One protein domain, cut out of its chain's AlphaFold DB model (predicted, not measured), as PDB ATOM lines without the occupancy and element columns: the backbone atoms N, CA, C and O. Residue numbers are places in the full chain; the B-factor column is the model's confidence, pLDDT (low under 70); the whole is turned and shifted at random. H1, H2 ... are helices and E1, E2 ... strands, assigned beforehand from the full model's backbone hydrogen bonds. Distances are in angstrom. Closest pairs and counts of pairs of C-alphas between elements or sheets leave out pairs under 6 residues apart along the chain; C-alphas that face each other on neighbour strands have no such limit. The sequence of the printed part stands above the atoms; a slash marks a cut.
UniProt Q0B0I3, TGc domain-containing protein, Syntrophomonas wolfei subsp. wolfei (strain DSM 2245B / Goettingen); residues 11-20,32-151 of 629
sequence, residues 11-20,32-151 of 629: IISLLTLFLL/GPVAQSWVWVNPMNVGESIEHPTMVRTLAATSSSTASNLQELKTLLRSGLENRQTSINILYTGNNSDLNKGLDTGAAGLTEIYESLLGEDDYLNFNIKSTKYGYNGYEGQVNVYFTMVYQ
ATOM      1  N   ILE A  11     -22.642  -9.196  41.350       50.03
ATOM      2  CA  ILE A  11     -23.092 -10.538  41.743       50.03
ATOM      3  C   ILE A  11     -24.535 -10.770  41.300       50.03
ATOM      4  O   ILE A  11     -25.449 -10.069  41.733       50.03
ATOM      5  N   ILE A  12     -24.749 -11.808  40.490       52.56
ATOM      6  CA  ILE A  12     -26.087 -12.286  40.115       52.56
ATOM      7  C   ILE A  12     -26.353 -13.602  40.852       52.56
ATOM      8  O   ILE A  12     -25.656 -14.595  40.633       52.56
ATOM      9  N   SER A  13     -27.355 -13.610  41.736       44.12
ATOM     10  CA  SER A  13     -27.801 -14.821  42.437       44.12
ATOM     11  C   SER A  13     -28.847 -15.571  41.610       44.12
ATOM     12  O   SER A  13     -29.815 -14.976  41.134       44.12
ATOM     13  N   LEU A  14     -28.665 -16.885  41.449       46.25
ATOM     14  CA  LEU A  14     -29.617 -17.774  40.780       46.25
ATOM     15  C   LEU A  14     -30.087 -18.849  41.767       46.25
ATOM     16  O   LEU A  14     -29.343 -19.778  42.089       46.25
ATOM     17  N   LEU A  15     -31.332 -18.735  42.234       39.97
ATOM     18  CA  LEU A  15     -31.972 -19.740  43.085       39.97
ATOM     19  C   LEU A  15     -32.689 -20.776  42.207       39.97
ATOM     20  O   LEU A  15     -33.577 -20.424  41.433       39.97
ATOM     21  N   THR A  16     -32.349 -22.060  42.337       39.03
ATOM     22  CA  THR A  16     -33.110 -23.154  41.707       39.03
ATOM     23  C   THR A  16     -33.796 -23.990  42.791       39.03
ATOM     24  O   THR A  16     -33.158 -24.783  43.475       39.03
ATOM     25  N   LEU A  17     -35.111 -23.803  42.966       32.69
ATOM     26  CA  LEU A  17     -35.948 -24.679  43.796       32.69
ATOM     27  C   LEU A  17     -36.336 -25.927  42.987       32.69
ATOM     28  O   LEU A  17     -37.053 -25.823  41.993       32.69
ATOM     29  N   PHE A  18     -35.930 -27.113  43.439       37.38
ATOM     30  CA  PHE A  18     -36.519 -28.369  42.970       37.38
ATOM     31  C   PHE A  18     -37.843 -28.612  43.712       37.38
ATOM     32  O   PHE A  18     -37.859 -29.192  44.792       37.38
ATOM     33  N   LEU A  19     -38.968 -28.170  43.136       29.61
ATOM     34  CA  LEU A  19     -40.295 -28.658  43.528       29.61
ATOM     35  C   LEU A  19     -40.639 -29.899  42.696       29.61
ATOM     36  O   LEU A  19     -40.972 -29.795  41.518       29.61
ATOM     37  N   LEU A  20     -40.606 -31.073  43.324       31.95
ATOM     38  CA  LEU A  20     -41.309 -32.263  42.845       31.95
ATOM     39  C   LEU A  20     -42.488 -32.508  43.786       31.95
ATOM     40  O   LEU A  20     -42.312 -32.870  44.945       31.95
ATOM     41  N   GLY A  32     -32.897 -32.314  52.545       48.69
ATOM     42  CA  GLY A  32     -33.041 -32.086  51.111       48.69
ATOM     43  C   GLY A  32     -31.720 -31.629  50.480       48.69
ATOM     44  O   GLY A  32     -30.860 -31.089  51.181       48.69
ATOM     45  N   PRO A  33     -31.528 -31.831  49.164       55.91
ATOM     46  CA  PRO A  33     -30.342 -31.342  48.478       55.91
ATOM     47  C   PRO A  33     -30.289 -29.812  48.556       55.91
ATOM     48  O   PRO A  33     -31.246 -29.130  48.185       55.91
ATOM     49  N   VAL A  34     -29.165 -29.268  49.022       63.09
ATOM     50  CA  VAL A  34     -28.932 -27.818  49.042       63.09
ATOM     51  C   VAL A  34     -28.173 -27.456  47.772       63.09
ATOM     52  O   VAL A  34     -27.172 -28.101  47.468       63.09
ATOM     53  N   ALA A  35     -28.636 -26.455  47.020       71.94
ATOM     54  CA  ALA A  35     -27.942 -25.945  45.841       71.94
ATOM     55  C   ALA A  35     -28.085 -24.422  45.734       71.94
ATOM     56  O   ALA A  35     -29.200 -23.901  45.723       71.94
ATOM     57  N   GLN A  36     -26.957 -23.720  45.630       74.06
ATOM     58  CA  GLN A  36     -26.904 -22.284  45.344       74.06
ATOM     59  C   GLN A  36     -25.750 -21.976  44.388       74.06
ATOM     60  O   GLN A  36     -24.765 -22.720  44.319       74.06
ATOM     61  N   SER A  37     -25.892 -20.900  43.613       76.06
ATOM     62  CA  SER A  37     -24.870 -20.458  42.667       76.06
ATOM     63  C   SER A  37     -24.881 -18.949  42.473       76.06
ATOM     64  O   SER A  37     -25.948 -18.327  42.438       76.06
ATOM     65  N   TRP A  38     -23.688 -18.406  42.268       80.44
ATOM     66  CA  TRP A  38     -23.405 -17.005  42.014       80.44
ATOM     67  C   TRP A  38     -22.463 -16.866  40.821       80.44
ATOM     68  O   TRP A  38     -21.684 -17.769  40.496       80.44
ATOM     69  N   VAL A  39     -22.532 -15.708  40.177       79.56
ATOM     70  CA  VAL A  39     -21.545 -15.257  39.194       79.56
ATOM     71  C   VAL A  39     -20.988 -13.936  39.691       79.56
ATOM     72  O   VAL A  39     -21.768 -13.048  40.017       79.56
ATOM     73  N   TRP A  40     -19.667 -13.837  39.756       81.75
ATOM     74  CA  TRP A  40     -18.918 -12.614  40.004       81.75
ATOM     75  C   TRP A  40     -18.192 -12.222  38.717       81.75
ATOM     76  O   TRP A  40     -17.580 -13.073  38.066       81.75
ATOM     77  N   VAL A  41     -18.267 -10.947  38.347       80.56
ATOM     78  CA  VAL A  41     -17.576 -10.380  37.182       80.56
ATOM     79  C   VAL A  41     -16.702  -9.232  37.662       80.56
ATOM     80  O   VAL A  41     -17.176  -8.408  38.446       80.56
ATOM     81  N   ASN A  42     -15.455  -9.183  37.196       80.75
ATOM     82  CA  ASN A  42     -14.548  -8.087  37.503       80.75
ATOM     83  C   ASN A  42     -15.110  -6.772  36.926       80.75
ATOM     84  O   ASN A  42     -15.546  -6.771  35.772       80.75
ATOM     85  N   PRO A  43     -15.106  -5.662  37.685       75.12
ATOM     86  CA  PRO A  43     -15.599  -4.366  37.208       75.12
ATOM     87  C   PRO A  43     -14.966  -3.914  35.889       75.12
ATOM     88  O   PRO A  43     -15.670  -3.355  35.052       75.12
ATOM     89  N   MET A  44     -13.686  -4.229  35.662       78.19
ATOM     90  CA  MET A  44     -12.982  -3.901  34.415       78.19
ATOM     91  C   MET A  44     -13.508  -4.674  33.194       78.19
ATOM     92  O   MET A  44     -13.212  -4.306  32.064       78.19
ATOM     93  N   ASN A  45     -14.292  -5.739  33.397       75.06
ATOM     94  CA  ASN A  45     -14.845  -6.591  32.338       75.06
ATOM     95  C   ASN A  45     -16.381  -6.514  32.251       75.06
ATOM     96  O   ASN A  45     -17.016  -7.349  31.598       75.06
ATOM     97  N   VAL A  46     -17.013  -5.540  32.916       68.06
ATOM     98  CA  VAL A  46     -18.471  -5.369  32.865       68.06
ATOM     99  C   VAL A  46     -18.902  -5.023  31.436       68.06
ATOM    100  O   VAL A  46     -18.470  -4.030  30.865       68.06
ATOM    101  N   GLY A  47     -19.779  -5.849  30.861       61.22
ATOM    102  CA  GLY A  47     -20.257  -5.706  29.480       61.22
ATOM    103  C   GLY A  47     -19.560  -6.621  28.466       61.22
ATOM    104  O   GLY A  47     -20.053  -6.749  27.345       61.22
ATOM    105  N   GLU A  48     -18.484  -7.318  28.848       69.38
ATOM    106  CA  GLU A  48     -17.891  -8.367  28.012       69.38
ATOM    107  C   GLU A  48     -18.756  -9.642  28.013       69.38
ATOM    108  O   GLU A  48     -19.287 -10.070  29.040       69.38
ATOM    109  N   SER A  49     -18.871 -10.300  26.855       68.06
ATOM    110  CA  SER A  49     -19.466 -11.639  26.769       68.06
ATOM    111  C   SER A  49     -18.450 -12.681  27.235       68.06
ATOM    112  O   SER A  49     -17.545 -13.037  26.479       68.06
ATOM    113  N   ILE A  50     -18.600 -13.184  28.464       72.19
ATOM    114  CA  ILE A  50     -17.666 -14.149  29.059       72.19
ATOM    115  C   ILE A  50     -18.307 -15.539  29.147       72.19
ATOM    116  O   ILE A  50     -19.271 -15.755  29.883       72.19
ATOM    117  N   GLU A  51     -17.746 -16.504  28.418       71.31
ATOM    118  CA  GLU A  51     -18.129 -17.911  28.539       71.31
ATOM    119  C   GLU A  51     -17.327 -18.595  29.650       71.31
ATOM    120  O   GLU A  51     -16.097 -18.645  29.622       71.31
ATOM    121  N   HIS A  52     -18.030 -19.161  30.631       64.56
ATOM    122  CA  HIS A  52     -17.398 -19.989  31.651       64.56
ATOM    123  C   HIS A  52     -17.170 -21.415  31.129       64.56
ATOM    124  O   HIS A  52     -18.072 -21.973  30.492       64.56
ATOM    125  N   PRO A  53     -16.035 -22.052  31.477       66.19
ATOM    126  CA  PRO A  53     -15.833 -23.479  31.271       66.19
ATOM    127  C   PRO A  53     -17.043 -24.298  31.734       66.19
ATOM    128  O   PRO A  53     -17.646 -24.031  32.780       66.19
ATOM    129  N   THR A  54     -17.407 -25.319  30.962       55.72
ATOM    130  CA  THR A  54     -18.526 -26.195  31.302       55.72
ATOM    131  C   THR A  54     -18.247 -26.885  32.634       55.72
ATOM    132  O   THR A  54     -17.207 -27.524  32.801       55.72
ATOM    133  N   MET A  55     -19.185 -26.795  33.584       51.19
ATOM    134  CA  MET A  55     -19.080 -27.566  34.824       51.19
ATOM    135  C   MET A  55     -19.048 -29.053  34.477       51.19
ATOM    136  O   MET A  55     -20.050 -29.608  34.015       51.19
ATOM    137  N   VAL A  56     -17.930 -29.719  34.746       48.62
ATOM    138  CA  VAL A  56     -17.907 -31.179  34.761       48.62
ATOM    139  C   VAL A  56     -18.662 -31.603  36.020       48.62
ATOM    140  O   VAL A  56     -18.133 -31.546  37.126       48.62
ATOM    141  N   ARG A  57     -19.945 -31.956  35.870       45.56
ATOM    142  CA  ARG A  57     -20.761 -32.535  36.948       45.56
ATOM    143  C   ARG A  57     -20.293 -33.962  37.211       45.56
ATOM    144  O   ARG A  57     -20.934 -34.921  36.784       45.56
ATOM    145  N   THR A  58     -19.169 -34.115  37.884       42.06
ATOM    146  CA  THR A  58     -18.727 -35.423  38.355       42.06
ATOM    147  C   THR A  58     -19.341 -35.685  39.728       42.06
ATOM    148  O   THR A  58     -19.325 -34.822  40.601       42.06
ATOM    149  N   LEU A  59     -19.907 -36.881  39.923       39.25
ATOM    150  CA  LEU A  59     -20.315 -37.387  41.240       39.25
ATOM    151  C   LEU A  59     -19.138 -37.277  42.229       39.25
ATOM    152  O   LEU A  59     -17.985 -37.312  41.799       39.25
ATOM    153  N   ALA A  60     -19.439 -37.195  43.530       42.66
ATOM    154  CA  ALA A  60     -18.555 -36.945  44.685       42.66
ATOM    155  C   ALA A  60     -17.205 -37.714  44.772       42.66
ATOM    156  O   ALA A  60     -16.435 -37.500  45.698       42.66
ATOM    157  N   ALA A  61     -16.876 -38.584  43.819       39.34
ATOM    158  CA  ALA A  61     -15.661 -39.390  43.754       39.34
ATOM    159  C   ALA A  61     -14.436 -38.704  43.095       39.34
ATOM    160  O   ALA A  61     -13.449 -39.386  42.837       39.34
ATOM    161  N   THR A  62     -14.461 -37.396  42.793       46.03
ATOM    162  CA  THR A  62     -13.304 -36.687  42.175       46.03
ATOM    163  C   THR A  62     -12.918 -35.355  42.827       46.03
ATOM    164  O   THR A  62     -12.066 -34.650  42.290       46.03
ATOM    165  N   SER A  63     -13.472 -34.997  43.993       52.00
ATOM    166  CA  SER A  63     -12.922 -33.878  44.772       52.00
ATOM    167  C   SER A  63     -11.475 -34.206  45.156       52.00
ATOM    168  O   SER A  63     -11.238 -35.152  45.906       52.00
ATOM    169  N   SER A  64     -10.504 -33.450  44.641       60.78
ATOM    170  CA  SER A  64      -9.076 -33.662  44.926       60.78
ATOM    171  C   SER A  64      -8.678 -33.219  46.337       60.78
ATOM    172  O   SER A  64      -7.575 -33.515  46.788       60.78
ATOM    173  N   SER A  65      -9.566 -32.508  47.036       83.44
ATOM    174  CA  SER A  65      -9.318 -31.916  48.348       83.44
ATOM    175  C   SER A  65     -10.600 -31.827  49.185       83.44
ATOM    176  O   SER A  65     -11.716 -31.815  48.657       83.44
ATOM    177  N   THR A  66     -10.446 -31.827  50.511       91.12
ATOM    178  CA  THR A  66     -11.540 -31.773  51.494       91.12
ATOM    179  C   THR A  66     -11.291 -30.631  52.473       91.12
ATOM    180  O   THR A  66     -10.159 -30.459  52.919       91.12
ATOM    181  N   ALA A  67     -12.339 -29.884  52.816       91.12
ATOM    182  CA  ALA A  67     -12.334 -28.848  53.844       91.12
ATOM    183  C   ALA A  67     -13.394 -29.151  54.909       91.12
ATOM    184  O   ALA A  67     -14.557 -29.401  54.597       91.12
ATOM    185  N   SER A  68     -13.003 -29.082  56.175       90.19
ATOM    186  CA  SER A  68     -13.887 -29.303  57.326       90.19
ATOM    187  C   SER A  68     -14.420 -28.006  57.943       90.19
ATOM    188  O   SER A  68     -15.311 -28.030  58.789       90.19
ATOM    189  N   ASN A  69     -13.881 -26.857  57.532       88.56
ATOM    190  CA  ASN A  69     -14.246 -25.531  58.021       88.56
ATOM    191  C   ASN A  69     -13.939 -24.454  56.963       88.56
ATOM    192  O   ASN A  69     -13.293 -24.720  55.947       88.56
ATOM    193  N   LEU A  70     -14.424 -23.228  57.184       86.25
ATOM    194  CA  LEU A  70     -14.276 -22.123  56.227       86.25
ATOM    195  C   LEU A  70     -12.817 -21.691  56.001       86.25
ATOM    196  O   LEU A  70     -12.487 -21.225  54.913       86.25
ATOM    197  N   GLN A  71     -11.939 -21.866  56.992       88.06
ATOM    198  CA  GLN A  71     -10.529 -21.497  56.867       88.06
ATOM    199  C   GLN A  71      -9.792 -22.452  55.923       88.06
ATOM    200  O   GLN A  71      -9.092 -22.003  55.020       88.06
ATOM    201  N   GLU A  72      -9.998 -23.761  56.078       91.44
ATOM    202  CA  GLU A  72      -9.462 -24.770  55.152       91.44
ATOM    203  C   GLU A  72      -9.990 -24.562  53.729       91.44
ATOM    204  O   GLU A  72      -9.223 -24.632  52.768       91.44
ATOM    205  N   LEU A  73     -11.282 -24.238  53.594       90.56
ATOM    206  CA  LEU A  73     -11.892 -23.906  52.307       90.56
ATOM    207  C   LEU A  73     -11.200 -22.696  51.658       90.56
ATOM    208  O   LEU A  73     -10.833 -22.761  50.486       90.56
ATOM    209  N   LYS A  74     -10.977 -21.622  52.428       90.75
ATOM    210  CA  LYS A  74     -10.270 -20.413  51.979       90.75
ATOM    211  C   LYS A  74      -8.839 -20.726  51.529       90.75
ATOM    212  O   LYS A  74      -8.421 -20.242  50.480       90.75
ATOM    213  N   THR A  75      -8.102 -21.557  52.270       91.88
ATOM    214  CA  THR A  75      -6.732 -21.974  51.914       91.88
ATOM    215  C   THR A  75      -6.684 -22.786  50.620       91.88
ATOM    216  O   THR A  75      -5.854 -22.505  49.756       91.88
ATOM    217  N   LEU A  76      -7.574 -23.769  50.456       93.31
ATOM    218  CA  LEU A  76      -7.637 -24.582  49.237       93.31
ATOM    219  C   LEU A  76      -8.024 -23.743  48.014       93.31
ATOM    220  O   LEU A  76      -7.427 -23.892  46.948       93.31
ATOM    221  N   LEU A  77      -8.983 -22.827  48.180       92.50
ATOM    222  CA  LEU A  77      -9.380 -21.893  47.131       92.50
ATOM    223  C   LEU A  77      -8.221 -20.974  46.732       92.50
ATOM    224  O   LEU A  77      -7.913 -20.883  45.547       92.50
ATOM    225  N   ARG A  78      -7.534 -20.362  47.707       93.25
ATOM    226  CA  ARG A  78      -6.335 -19.542  47.471       93.25
ATOM    227  C   ARG A  78      -5.287 -20.304  46.657       93.25
ATOM    228  O   ARG A  78      -4.855 -19.809  45.622       93.25
ATOM    229  N   SER A  79      -4.962 -21.536  47.059       93.44
ATOM    230  CA  SER A  79      -3.998 -22.373  46.332       93.44
ATOM    231  C   SER A  79      -4.427 -22.624  44.882       93.44
ATOM    232  O   SER A  79      -3.609 -22.502  43.969       93.44
ATOM    233  N   GLY A  80      -5.705 -22.924  44.625       93.19
ATOM    234  CA  GLY A  80      -6.185 -23.117  43.255       93.19
ATOM    235  C   GLY A  80      -6.127 -21.842  42.400       93.19
ATOM    236  O   GLY A  80      -5.763 -21.917  41.224       93.19
ATOM    237  N   LEU A  81      -6.421 -20.676  42.987       92.94
ATOM    238  CA  LEU A  81      -6.340 -19.370  42.316       92.94
ATOM    239  C   LEU A  81      -4.889 -18.974  41.973       92.94
ATOM    240  O   LEU A  81      -4.602 -18.542  40.851       92.94
ATOM    241  N   GLU A  82      -3.959 -19.183  42.906       91.38
ATOM    242  CA  GLU A  82      -2.517 -18.958  42.709       91.38
ATOM    243  C   GLU A  82      -1.952 -19.855  41.595       91.38
ATOM    244  O   GLU A  82      -1.114 -19.419  40.811       91.38
ATOM    245  N   ASN A  83      -2.486 -21.072  41.442       92.25
ATOM    246  CA  ASN A  83      -2.115 -22.006  40.372       92.25
ATOM    247  C   ASN A  83      -2.913 -21.814  39.065       92.25
ATOM    248  O   ASN A  83      -2.844 -22.665  38.176       92.25
ATOM    249  N   ARG A  84      -3.692 -20.727  38.941       93.12
ATOM    250  CA  ARG A  84      -4.541 -20.415  37.771       93.12
ATOM    251  C   ARG A  84      -5.443 -21.586  37.349       93.12
ATOM    252  O   ARG A  84      -5.721 -21.780  36.164       93.12
ATOM    253  N   GLN A  85      -5.920 -22.387  38.306       92.62
ATOM    254  CA  GLN A  85      -6.846 -23.482  38.015       92.62
ATOM    255  C   GLN A  85      -8.161 -22.901  37.505       92.62
ATOM    256  O   GLN A  85      -8.747 -22.054  38.166       92.62
ATOM    257  N   THR A  86      -8.655 -23.346  36.352       91.19
ATOM    258  CA  THR A  86      -9.927 -22.857  35.785       91.19
ATOM    259  C   THR A  86     -11.155 -23.504  36.426       91.19
ATOM    260  O   THR A  86     -12.268 -23.017  36.249       91.19
ATOM    261  N   SER A  87     -10.964 -24.586  37.186       90.81
ATOM    262  CA  SER A  87     -12.007 -25.300  37.921       90.81
ATOM    263  C   SER A  87     -11.452 -25.828  39.243       90.81
ATOM    264  O   SER A  87     -10.442 -26.532  39.252       90.81
ATOM    265  N   ILE A  88     -12.121 -25.499  40.348       90.62
ATOM    266  CA  ILE A  88     -11.794 -25.951  41.705       90.62
ATOM    267  C   ILE A  88     -13.037 -26.629  42.277       90.62
ATOM    268  O   ILE A  88     -14.115 -26.039  42.279       90.62
ATOM    269  N   ASN A  89     -12.885 -27.859  42.772       89.81
ATOM    270  CA  ASN A  89     -13.947 -28.616  43.437       89.81
ATOM    271  C   ASN A  89     -13.442 -29.100  44.797       89.81
ATOM    272  O   ASN A  89     -12.436 -29.813  44.867       89.81
ATOM    273  N   ILE A  90     -14.136 -28.711  45.863       89.81
ATOM    274  CA  ILE A  90     -13.751 -28.977  47.248       89.81
ATOM    275  C   ILE A  90     -14.917 -29.678  47.937       89.81
ATOM    276  O   ILE A  90     -16.032 -29.151  47.988       89.81
ATOM    277  N   LEU A  91     -14.655 -30.860  48.495       90.00
ATOM    278  CA  LEU A  91     -15.619 -31.520  49.368       90.00
ATOM    279  C   LEU A  91     -15.636 -30.795  50.715       90.00
ATOM    280  O   LEU A  91     -14.635 -30.779  51.425       90.00
ATOM    281  N   TYR A  92     -16.770 -30.211  51.072       88.44
ATOM    282  CA  TYR A  92     -16.978 -29.538  52.343       88.44
ATOM    283  C   TYR A  92     -17.749 -30.446  53.306       88.44
ATOM    284  O   TYR A  92     -18.882 -30.845  53.025       88.44
ATOM    285  N   THR A  93     -17.118 -30.772  54.433       88.94
ATOM    286  CA  THR A  93     -17.660 -31.650  55.489       88.94
ATOM    287  C   THR A  93     -17.995 -30.901  56.782       88.94
ATOM    288  O   THR A  93     -18.407 -31.516  57.764       88.94
ATOM    289  N   GLY A  94     -17.812 -29.576  56.785       85.00
ATOM    290  CA  GLY A  94     -18.185 -28.694  57.888       85.00
ATOM    291  C   GLY A  94     -19.692 -28.448  57.988       85.00
ATOM    292  O   GLY A  94     -20.505 -29.095  57.329       85.00
ATOM    293  N   ASN A  95     -20.088 -27.475  58.811       85.44
ATOM    294  CA  ASN A  95     -21.496 -27.128  58.977       85.44
ATOM    295  C   ASN A  95     -22.010 -26.370  57.741       85.44
ATOM    296  O   ASN A  95     -21.568 -25.263  57.456       85.44
ATOM    297  N   ASN A  96     -22.994 -26.924  57.029       78.00
ATOM    298  CA  ASN A  96     -23.555 -26.318  55.814       78.00
ATOM    299  C   ASN A  96     -24.087 -24.891  56.012       78.00
ATOM    300  O   ASN A  96     -24.093 -24.104  55.064       78.00
ATOM    301  N   SER A  97     -24.536 -24.545  57.224       78.12
ATOM    302  CA  SER A  97     -24.964 -23.177  57.525       78.12
ATOM    303  C   SER A  97     -23.822 -22.170  57.388       78.12
ATOM    304  O   SER A  97     -24.091 -21.017  57.082       78.12
ATOM    305  N   ASP A  98     -22.564 -22.589  57.536       79.06
ATOM    306  CA  ASP A  98     -21.391 -21.733  57.359       79.06
ATOM    307  C   ASP A  98     -21.226 -21.279  55.904       79.06
ATOM    308  O   ASP A  98     -20.814 -20.154  55.666       79.06
ATOM    309  N   LEU A  99     -21.619 -22.097  54.921       78.31
ATOM    310  CA  LEU A  99     -21.542 -21.732  53.498       78.31
ATOM    311  C   LEU A  99     -22.583 -20.678  53.093       78.31
ATOM    312  O   LEU A  99     -22.378 -19.952  52.123       78.31
ATOM    313  N   ASN A 100     -23.685 -20.616  53.844       70.56
ATOM    314  CA  ASN A 100     -24.894 -19.842  53.554       70.56
ATOM    315  C   ASN A 100     -24.994 -18.529  54.352       70.56
ATOM    316  O   ASN A 100     -25.976 -17.797  54.224       70.56
ATOM    317  N   LYS A 101     -24.028 -18.246  55.233       68.00
ATOM    318  CA  LYS A 101     -23.984 -17.000  56.010       68.00
ATOM    319  C   LYS A 101     -23.524 -15.841  55.099       68.00
ATOM    320  O   LYS A 101     -22.555 -15.977  54.371       68.00
ATOM    321  N   GLY A 102     -24.255 -14.724  55.103       53.69
ATOM    322  CA  GLY A 102     -23.989 -13.511  54.301       53.69
ATOM    323  C   GLY A 102     -25.086 -13.258  53.256       53.69
ATOM    324  O   GLY A 102     -25.210 -13.999  52.291       53.69
ATOM    325  N   LEU A 103     -26.003 -12.297  53.439       42.19
ATOM    326  CA  LEU A 103     -25.766 -10.840  53.446       42.19
ATOM    327  C   LEU A 103     -26.323 -10.070  54.671       42.19
ATOM    328  O   LEU A 103     -25.942  -8.921  54.871       42.19
ATOM    329  N   ASP A 104     -27.169 -10.686  55.508       41.88
ATOM    330  CA  ASP A 104     -27.904  -9.988  56.588       41.88
ATOM    331  C   ASP A 104     -27.382 -10.259  58.016       41.88
ATOM    332  O   ASP A 104     -27.817  -9.620  58.974       41.88
ATOM    333  N   THR A 105     -26.458 -11.212  58.197       45.38
ATOM    334  CA  THR A 105     -26.080 -11.736  59.530       45.38
ATOM    335  C   THR A 105     -24.681 -11.343  60.013       45.38
ATOM    336  O   THR A 105     -24.351 -11.610  61.168       45.38
ATOM    337  N   GLY A 106     -23.854 -10.708  59.171       48.22
ATOM    338  CA  GLY A 106     -22.496 -10.273  59.533       48.22
ATOM    339  C   GLY A 106     -21.495 -11.403  59.825       48.22
ATOM    340  O   GLY A 106     -20.495 -11.155  60.495       48.22
ATOM    341  N   ALA A 107     -21.766 -12.629  59.362       48.84
ATOM    342  CA  ALA A 107     -20.864 -13.775  59.453       48.84
ATOM    343  C   ALA A 107     -20.468 -14.262  58.050       48.84
ATOM    344  O   ALA A 107     -21.333 -14.351  57.178       48.84
ATOM    345  N   ALA A 108     -19.195 -14.635  57.884       57.56
ATOM    346  CA  ALA A 108     -18.638 -15.081  56.613       57.56
ATOM    347  C   ALA A 108     -19.262 -16.385  56.117       57.56
ATOM    348  O   ALA A 108     -19.264 -17.386  56.830       57.56
ATOM    349  N   GLY A 109     -19.732 -16.371  54.872       75.31
ATOM    350  CA  GLY A 109     -20.015 -17.565  54.077       75.31
ATOM    351  C   GLY A 109     -19.322 -17.509  52.728       75.31
ATOM    352  O   GLY A 109     -18.335 -16.790  52.563       75.31
ATOM    353  N   LEU A 110     -19.782 -18.306  51.760       80.44
ATOM    354  CA  LEU A 110     -18.987 -18.603  50.562       80.44
ATOM    355  C   LEU A 110     -18.612 -17.352  49.745       80.44
ATOM    356  O   LEU A 110     -17.471 -17.235  49.300       80.44
ATOM    357  N   THR A 111     -19.546 -16.408  49.589       80.81
ATOM    358  CA  THR A 111     -19.300 -15.124  48.915       80.81
ATOM    359  C   THR A 111     -18.293 -14.265  49.674       80.81
ATOM    360  O   THR A 111     -17.347 -13.779  49.067       80.81
ATOM    361  N   GLU A 112     -18.432 -14.130  50.996       81.31
ATOM    362  CA  GLU A 112     -17.527 -13.307  51.811       81.31
ATOM    363  C   GLU A 112     -16.103 -13.882  51.842       81.31
ATOM    364  O   GLU A 112     -15.137 -13.127  51.813       81.31
ATOM    365  N   ILE A 113     -15.947 -15.211  51.827       85.50
ATOM    366  CA  ILE A 113     -14.630 -15.859  51.702       85.50
ATOM    367  C   ILE A 113     -13.981 -15.513  50.369       85.50
ATOM    368  O   ILE A 113     -12.797 -15.176  50.336       85.50
ATOM    369  N   TYR A 114     -14.744 -15.623  49.279       86.56
ATOM    370  CA  TYR A 114     -14.233 -15.330  47.950       86.56
ATOM    371  C   TYR A 114     -13.866 -13.847  47.815       86.56
ATOM    372  O   TYR A 114     -12.735 -13.537  47.458       86.56
ATOM    373  N   GLU A 115     -14.759 -12.935  48.202       83.88
ATOM    374  CA  GLU A 115     -14.504 -11.489  48.198       83.88
ATOM    375  C   GLU A 115     -13.328 -11.103  49.108       83.88
ATOM    376  O   GLU A 115     -12.475 -10.314  48.710       83.88
ATOM    377  N   SER A 116     -13.223 -11.700  50.300       85.06
ATOM    378  CA  SER A 116     -12.093 -11.480  51.209       85.06
ATOM    379  C   SER A 116     -10.761 -11.906  50.592       85.06
ATOM    380  O   SER A 116      -9.770 -11.218  50.807       85.06
ATOM    381  N   LEU A 117     -10.714 -13.007  49.834       87.81
ATOM    382  CA  LEU A 117      -9.496 -13.415  49.124       87.81
ATOM    383  C   LEU A 117      -9.099 -12.406  48.047       87.81
ATOM    384  O   LEU A 117      -7.919 -12.087  47.933       87.81
ATOM    385  N   LEU A 118     -10.070 -11.899  47.286       85.62
ATOM    386  CA  LEU A 118      -9.813 -10.893  46.256       85.62
ATOM    387  C   LEU A 118      -9.372  -9.552  46.860       85.62
ATOM    388  O   LEU A 118      -8.497  -8.897  46.313       85.62
ATOM    389  N   GLY A 119      -9.925  -9.156  48.010       84.81
ATOM    390  CA  GLY A 119      -9.520  -7.930  48.710       84.81
ATOM    391  C   GLY A 119      -8.150  -8.000  49.398       84.81
ATOM    392  O   GLY A 119      -7.605  -6.958  49.772       84.81
ATOM    393  N   GLU A 120      -7.611  -9.210  49.589       87.25
ATOM    394  CA  GLU A 120      -6.278  -9.472  50.152       87.25
ATOM    395  C   GLU A 120      -5.160  -9.443  49.097       87.25
ATOM    396  O   GLU A 120      -3.995  -9.331  49.468       87.25
ATOM    397  N   ASP A 121      -5.492  -9.579  47.810       90.50
ATOM    398  CA  ASP A 121      -4.525  -9.668  46.714       90.50
ATOM    399  C   ASP A 121      -5.076  -8.979  45.459       90.50
ATOM    400  O   ASP A 121      -5.772  -9.583  44.635       90.50
ATOM    401  N   ASP A 122      -4.750  -7.692  45.319       93.56
ATOM    402  CA  ASP A 122      -5.214  -6.878  44.198       93.56
ATOM    403  C   ASP A 122      -4.725  -7.449  42.855       93.56
ATOM    404  O   ASP A 122      -5.468  -7.452  41.872       93.56
ATOM    405  N   TYR A 123      -3.508  -7.999  42.798       94.38
ATOM    406  CA  TYR A 123      -2.972  -8.577  41.565       94.38
ATOM    407  C   TYR A 123      -3.785  -9.787  41.118       94.38
ATOM    408  O   TYR A 123      -4.142  -9.896  39.941       94.38
ATOM    409  N   LEU A 124      -4.113 -10.688  42.044       91.75
ATOM    410  CA  LEU A 124      -4.973 -11.827  41.744       91.75
ATOM    411  C   LEU A 124      -6.384 -11.375  41.349       91.75
ATOM    412  O   LEU A 124      -6.921 -11.872  40.358       91.75
ATOM    413  N   ASN A 125      -6.954 -10.411  42.076       91.06
ATOM    414  CA  ASN A 125      -8.276  -9.850  41.799       91.06
ATOM    415  C   ASN A 125      -8.395  -9.334  40.359       91.06
ATOM    416  O   ASN A 125      -9.300  -9.729  39.624       91.06
ATOM    417  N   PHE A 126      -7.426  -8.531  39.916       91.81
ATOM    418  CA  PHE A 126      -7.410  -7.950  38.571       91.81
ATOM    419  C   PHE A 126      -6.868  -8.892  37.479       91.81
ATOM    420  O   PHE A 126      -6.900  -8.543  36.301       91.81
ATOM    421  N   ASN A 127      -6.430 -10.109  37.820       92.38
ATOM    422  CA  ASN A 127      -6.135 -11.168  36.842       92.38
ATOM    423  C   ASN A 127      -7.297 -12.158  36.645       92.38
ATOM    424  O   ASN A 127      -7.225 -13.013  35.759       92.38
ATOM    425  N   ILE A 128      -8.371 -12.064  37.431       91.81
ATOM    426  CA  ILE A 128      -9.591 -12.856  37.245       91.81
ATOM    427  C   ILE A 128     -10.618 -11.983  36.525       91.81
ATOM    428  O   ILE A 128     -11.045 -10.966  37.059       91.81
ATOM    429  N   LYS A 129     -11.056 -12.404  35.334       89.50
ATOM    430  CA  LYS A 129     -12.119 -11.725  34.574       89.50
ATOM    431  C   LYS A 129     -13.497 -11.996  35.164       89.50
ATOM    432  O   LYS A 129     -14.338 -11.109  35.279       89.50
ATOM    433  N   SER A 130     -13.756 -13.257  35.501       87.62
ATOM    434  CA  SER A 130     -15.019 -13.677  36.105       87.62
ATOM    435  C   SER A 130     -14.886 -15.015  36.818       87.62
ATOM    436  O   SER A 130     -14.034 -15.842  36.476       87.62
ATOM    437  N   THR A 131     -15.796 -15.249  37.759       88.44
ATOM    438  CA  THR A 131     -15.895 -16.495  38.513       88.44
ATOM    439  C   THR A 131     -17.343 -16.901  38.678       88.44
ATOM    440  O   THR A 131     -18.160 -16.163  39.223       88.44
ATOM    441  N   LYS A 132     -17.653 -18.124  38.267       86.12
ATOM    442  CA  LYS A 132     -18.898 -18.797  38.618       86.12
ATOM    443  C   LYS A 132     -18.632 -19.726  39.785       86.12
ATOM    444  O   LYS A 132     -17.756 -20.579  39.692       86.12
ATOM    445  N   TYR A 133     -19.386 -19.593  40.862       87.06
ATOM    446  CA  TYR A 133     -19.166 -20.403  42.053       87.06
ATOM    447  C   TYR A 133     -20.466 -20.747  42.753       87.06
ATOM    448  O   TYR A 133     -21.518 -20.161  42.503       87.06
ATOM    449  N   GLY A 134     -20.405 -21.742  43.618       86.12
ATOM    450  CA  GLY A 134     -21.558 -22.176  44.375       86.12
ATOM    451  C   GLY A 134     -21.287 -23.492  45.054       86.12
ATOM    452  O   GLY A 134     -20.148 -23.938  45.181       86.12
ATOM    453  N   TYR A 135     -22.358 -24.135  45.479       85.88
ATOM    454  CA  TYR A 135     -22.250 -25.448  46.074       85.88
ATOM    455  C   TYR A 135     -23.509 -26.266  45.827       85.88
ATOM    456  O   TYR A 135     -24.592 -25.724  45.590       85.88
ATOM    457  N   ASN A 136     -23.353 -27.585  45.832       82.81
ATOM    458  CA  ASN A 136     -24.461 -28.526  45.767       82.81
ATOM    459  C   ASN A 136     -24.146 -29.804  46.555       82.81
ATOM    460  O   ASN A 136     -22.986 -30.189  46.665       82.81
ATOM    461  N   GLY A 137     -25.160 -30.465  47.111       79.75
ATOM    462  CA  GLY A 137     -24.974 -31.745  47.800       79.75
ATOM    463  C   GLY A 137     -25.952 -31.972  48.945       79.75
ATOM    464  O   GLY A 137     -27.020 -31.358  48.991       79.75
ATOM    465  N   TYR A 138     -25.568 -32.860  49.860       72.69
ATOM    466  CA  TYR A 138     -26.356 -33.250  51.031       72.69
ATOM    467  C   TYR A 138     -25.712 -32.726  52.322       72.69
ATOM    468  O   TYR A 138     -24.567 -32.273  52.332       72.69
ATOM    469  N   GLU A 139     -26.454 -32.760  53.426       65.50
ATOM    470  CA  GLU A 139     -25.959 -32.326  54.734       65.50
ATOM    471  C   GLU A 139     -24.694 -33.096  55.157       65.50
ATOM    472  O   GLU A 139     -24.679 -34.326  55.143       65.50
ATOM    473  N   GLY A 140     -23.605 -32.374  55.459       65.62
ATOM    474  CA  GLY A 140     -22.296 -32.949  55.809       65.62
ATOM    475  C   GLY A 140     -21.452 -33.467  54.632       65.62
ATOM    476  O   GLY A 140     -20.327 -33.916  54.849       65.62
ATOM    477  N   GLN A 141     -21.963 -33.410  53.395       76.81
ATOM    478  CA  GLN A 141     -21.248 -33.777  52.163       76.81
ATOM    479  C   GLN A 141     -21.658 -32.848  51.015       76.81
ATOM    480  O   GLN A 141     -22.482 -33.190  50.156       76.81
ATOM    481  N   VAL A 142     -21.080 -31.650  51.010       85.50
ATOM    482  CA  VAL A 142     -21.369 -30.612  50.017       85.50
ATOM    483  C   VAL A 142     -20.184 -30.450  49.075       85.50
ATOM    484  O   VAL A 142     -19.055 -30.292  49.521       85.50
ATOM    485  N   ASN A 143     -20.422 -30.448  47.766       86.12
ATOM    486  CA  ASN A 143     -19.415 -30.052  46.790       86.12
ATOM    487  C   ASN A 143     -19.463 -28.534  46.601       86.12
ATOM    488  O   ASN A 143     -20.439 -28.012  46.057       86.12
ATOM    489  N   VAL A 144     -18.414 -27.843  47.033       89.38
ATOM    490  CA  VAL A 144     -18.196 -26.421  46.757       89.38
ATOM    491  C   VAL A 144     -17.374 -26.311  45.480       89.38
ATOM    492  O   VAL A 144     -16.315 -26.927  45.369       89.38
ATOM    493  N   TYR A 145     -17.858 -25.538  44.513       87.62
ATOM    494  CA  TYR A 145     -17.225 -25.409  43.206       87.62
ATOM    495  C   TYR A 145     -16.968 -23.951  42.839       87.62
ATOM    496  O   TYR A 145     -17.773 -23.066  43.135       87.62
ATOM    497  N   PHE A 146     -15.863 -23.732  42.131       90.12
ATOM    498  CA  PHE A 146     -15.501 -22.470  41.498       90.12
ATOM    499  C   PHE A 146     -15.037 -22.740  40.065       90.12
ATOM    500  O   PHE A 146     -14.363 -23.732  39.787       90.12
ATOM    501  N   THR A 147     -15.407 -21.865  39.141       89.56
ATOM    502  CA  THR A 147     -14.993 -21.902  37.740       89.56
ATOM    503  C   THR A 147     -14.603 -20.500  37.301       89.56
ATOM    504  O   THR A 147     -15.447 -19.603  37.279       89.56
ATOM    505  N   MET A 148     -13.336 -20.322  36.941       90.50
ATOM    506  CA  MET A 148     -12.716 -19.015  36.734       90.50
ATOM    507  C   MET A 148     -12.316 -18.830  35.278       90.50
ATOM    508  O   MET A 148     -11.871 -19.769  34.612       90.50
ATOM    509  N   VAL A 149     -12.431 -17.591  34.817       90.75
ATOM    510  CA  VAL A 149     -11.821 -17.115  33.577       90.75
ATOM    511  C   VAL A 149     -10.733 -16.123  33.964       90.75
ATOM    512  O   VAL A 149     -11.026 -15.102  34.582       90.75
ATOM    513  N   TYR A 150      -9.483 -16.429  33.622       91.94
ATOM    514  CA  TYR A 150      -8.334 -15.574  33.920       91.94
ATOM    515  C   TYR A 150      -7.927 -14.725  32.720       91.94
ATOM    516  O   TYR A 150      -8.173 -15.082  31.567       91.94
ATOM    517  N   GLN A 151      -7.247 -13.621  33.016       90.69
ATOM    518  CA  GLN A 151      -6.543 -12.795  32.045       90.69
ATOM    519  C   GLN A 151      -5.279 -13.493  31.509       90.69
ATOM    520  O   GLN A 151      -4.905 -13.279  30.358       90.69
TER     521      GLN A 151
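AT A GLANCE: This is residues 11 to 20 and 32 to 151 of the 629 residues of the protein "TGc domain-containing protein" of Syntrophomonas wolfei subsp. wolfei (strain DSM 2245B / Goettingen) (UniProt Q0B0I3). A twisted sheet of six strands has H1 and H3 packed over one face, and its E6, E4 and E3 part curls round H1; the small helices H2 and H4 only graze the sheet. A long stretch with no named element, residues 42 to 64, leads from E2 to E3, from one side of the sheet to its far edge. The printed part has 130 residues, with E1 E2 E3 H1 E4 H2 H3 H4 E5 E6 along the chain; the class is mixed, helices and strands. The sheet's order is E1 E2 E5 E6 E4 E3, and it is mixed, with E3 and E4 the parallel pair. The whole is compact and rounded, with a radius of gyration of the C-alphas of 14.2 A and spans of 38 by 33 by 32 A.

IN THESE COORDINATES: E1 is residues 11 to 14, from C-alpha 11 at (-23.092, -10.538, 41.743). E2 is residues 34 to 41, 24.0 A long, and E3 is residues 65 to 67. H1, residues 70 to 82, is 18.2 A long and begins at C-alpha 70 at (-14.276, -22.123, 56.227). E4 is residues 87 to 92, 15.8 A; H2 is residues 96 to 99; H3 is residues 110 to 120, 15.7 A; H4 is residues 122 to 127. E5, residues 128 to 138, is 29.8 A long, and E6, residues 141 to 150, is 28.8 A long and ends at C-alpha 150 at (-8.334, -15.574, 33.920).

HOW THE PARTS SIT: Edge strand E1 is antiparallel to E2, with N 14 and O 37 3.2 A apart. E2 is antiparallel to E5, with N 38 and O 133 at 2.8 A. E5 and E6 form a hairpin, with N 147 and O 132 at 2.7 A. E6 is antiparallel to E4, with N 92 and O 142 at 2.8 A. E4 is parallel to edge strand E3, with N 67 and O 91 at 2.8 A; E3, H1 and E4 make a strand-helix-strand unit, two parallel neighbour strands with a helix between, its crossover right-handed. H1 and H3 lie on the same face, giving two layers, helices on one face of a sheet. H3 is over E5 at a height of 10.5 A over the sheet. H1 and H3 touch, closest at the C-alphas of Lys 74 and Ile 113, 6.3 A, at a steep tilt of 54 degrees, the same way. H3 and H4 only just touch, with 3 pairs of C-alphas within 8 A, and only at the corner. In H1, H3 and H4 every O i to N i+4 pair is within hydrogen-bond range; H2 is too short for one.

THE WHOLE: Residues 21 to 31 are not printed, and C-alphas 20 and 32 are 11.7 A apart across this cut. The link from E2 to E3 is long. The mean pLDDT of the printed part is 75.1, and 40 residues are under 70, among them 11 to 20, 52 to 64 and 101 to 108.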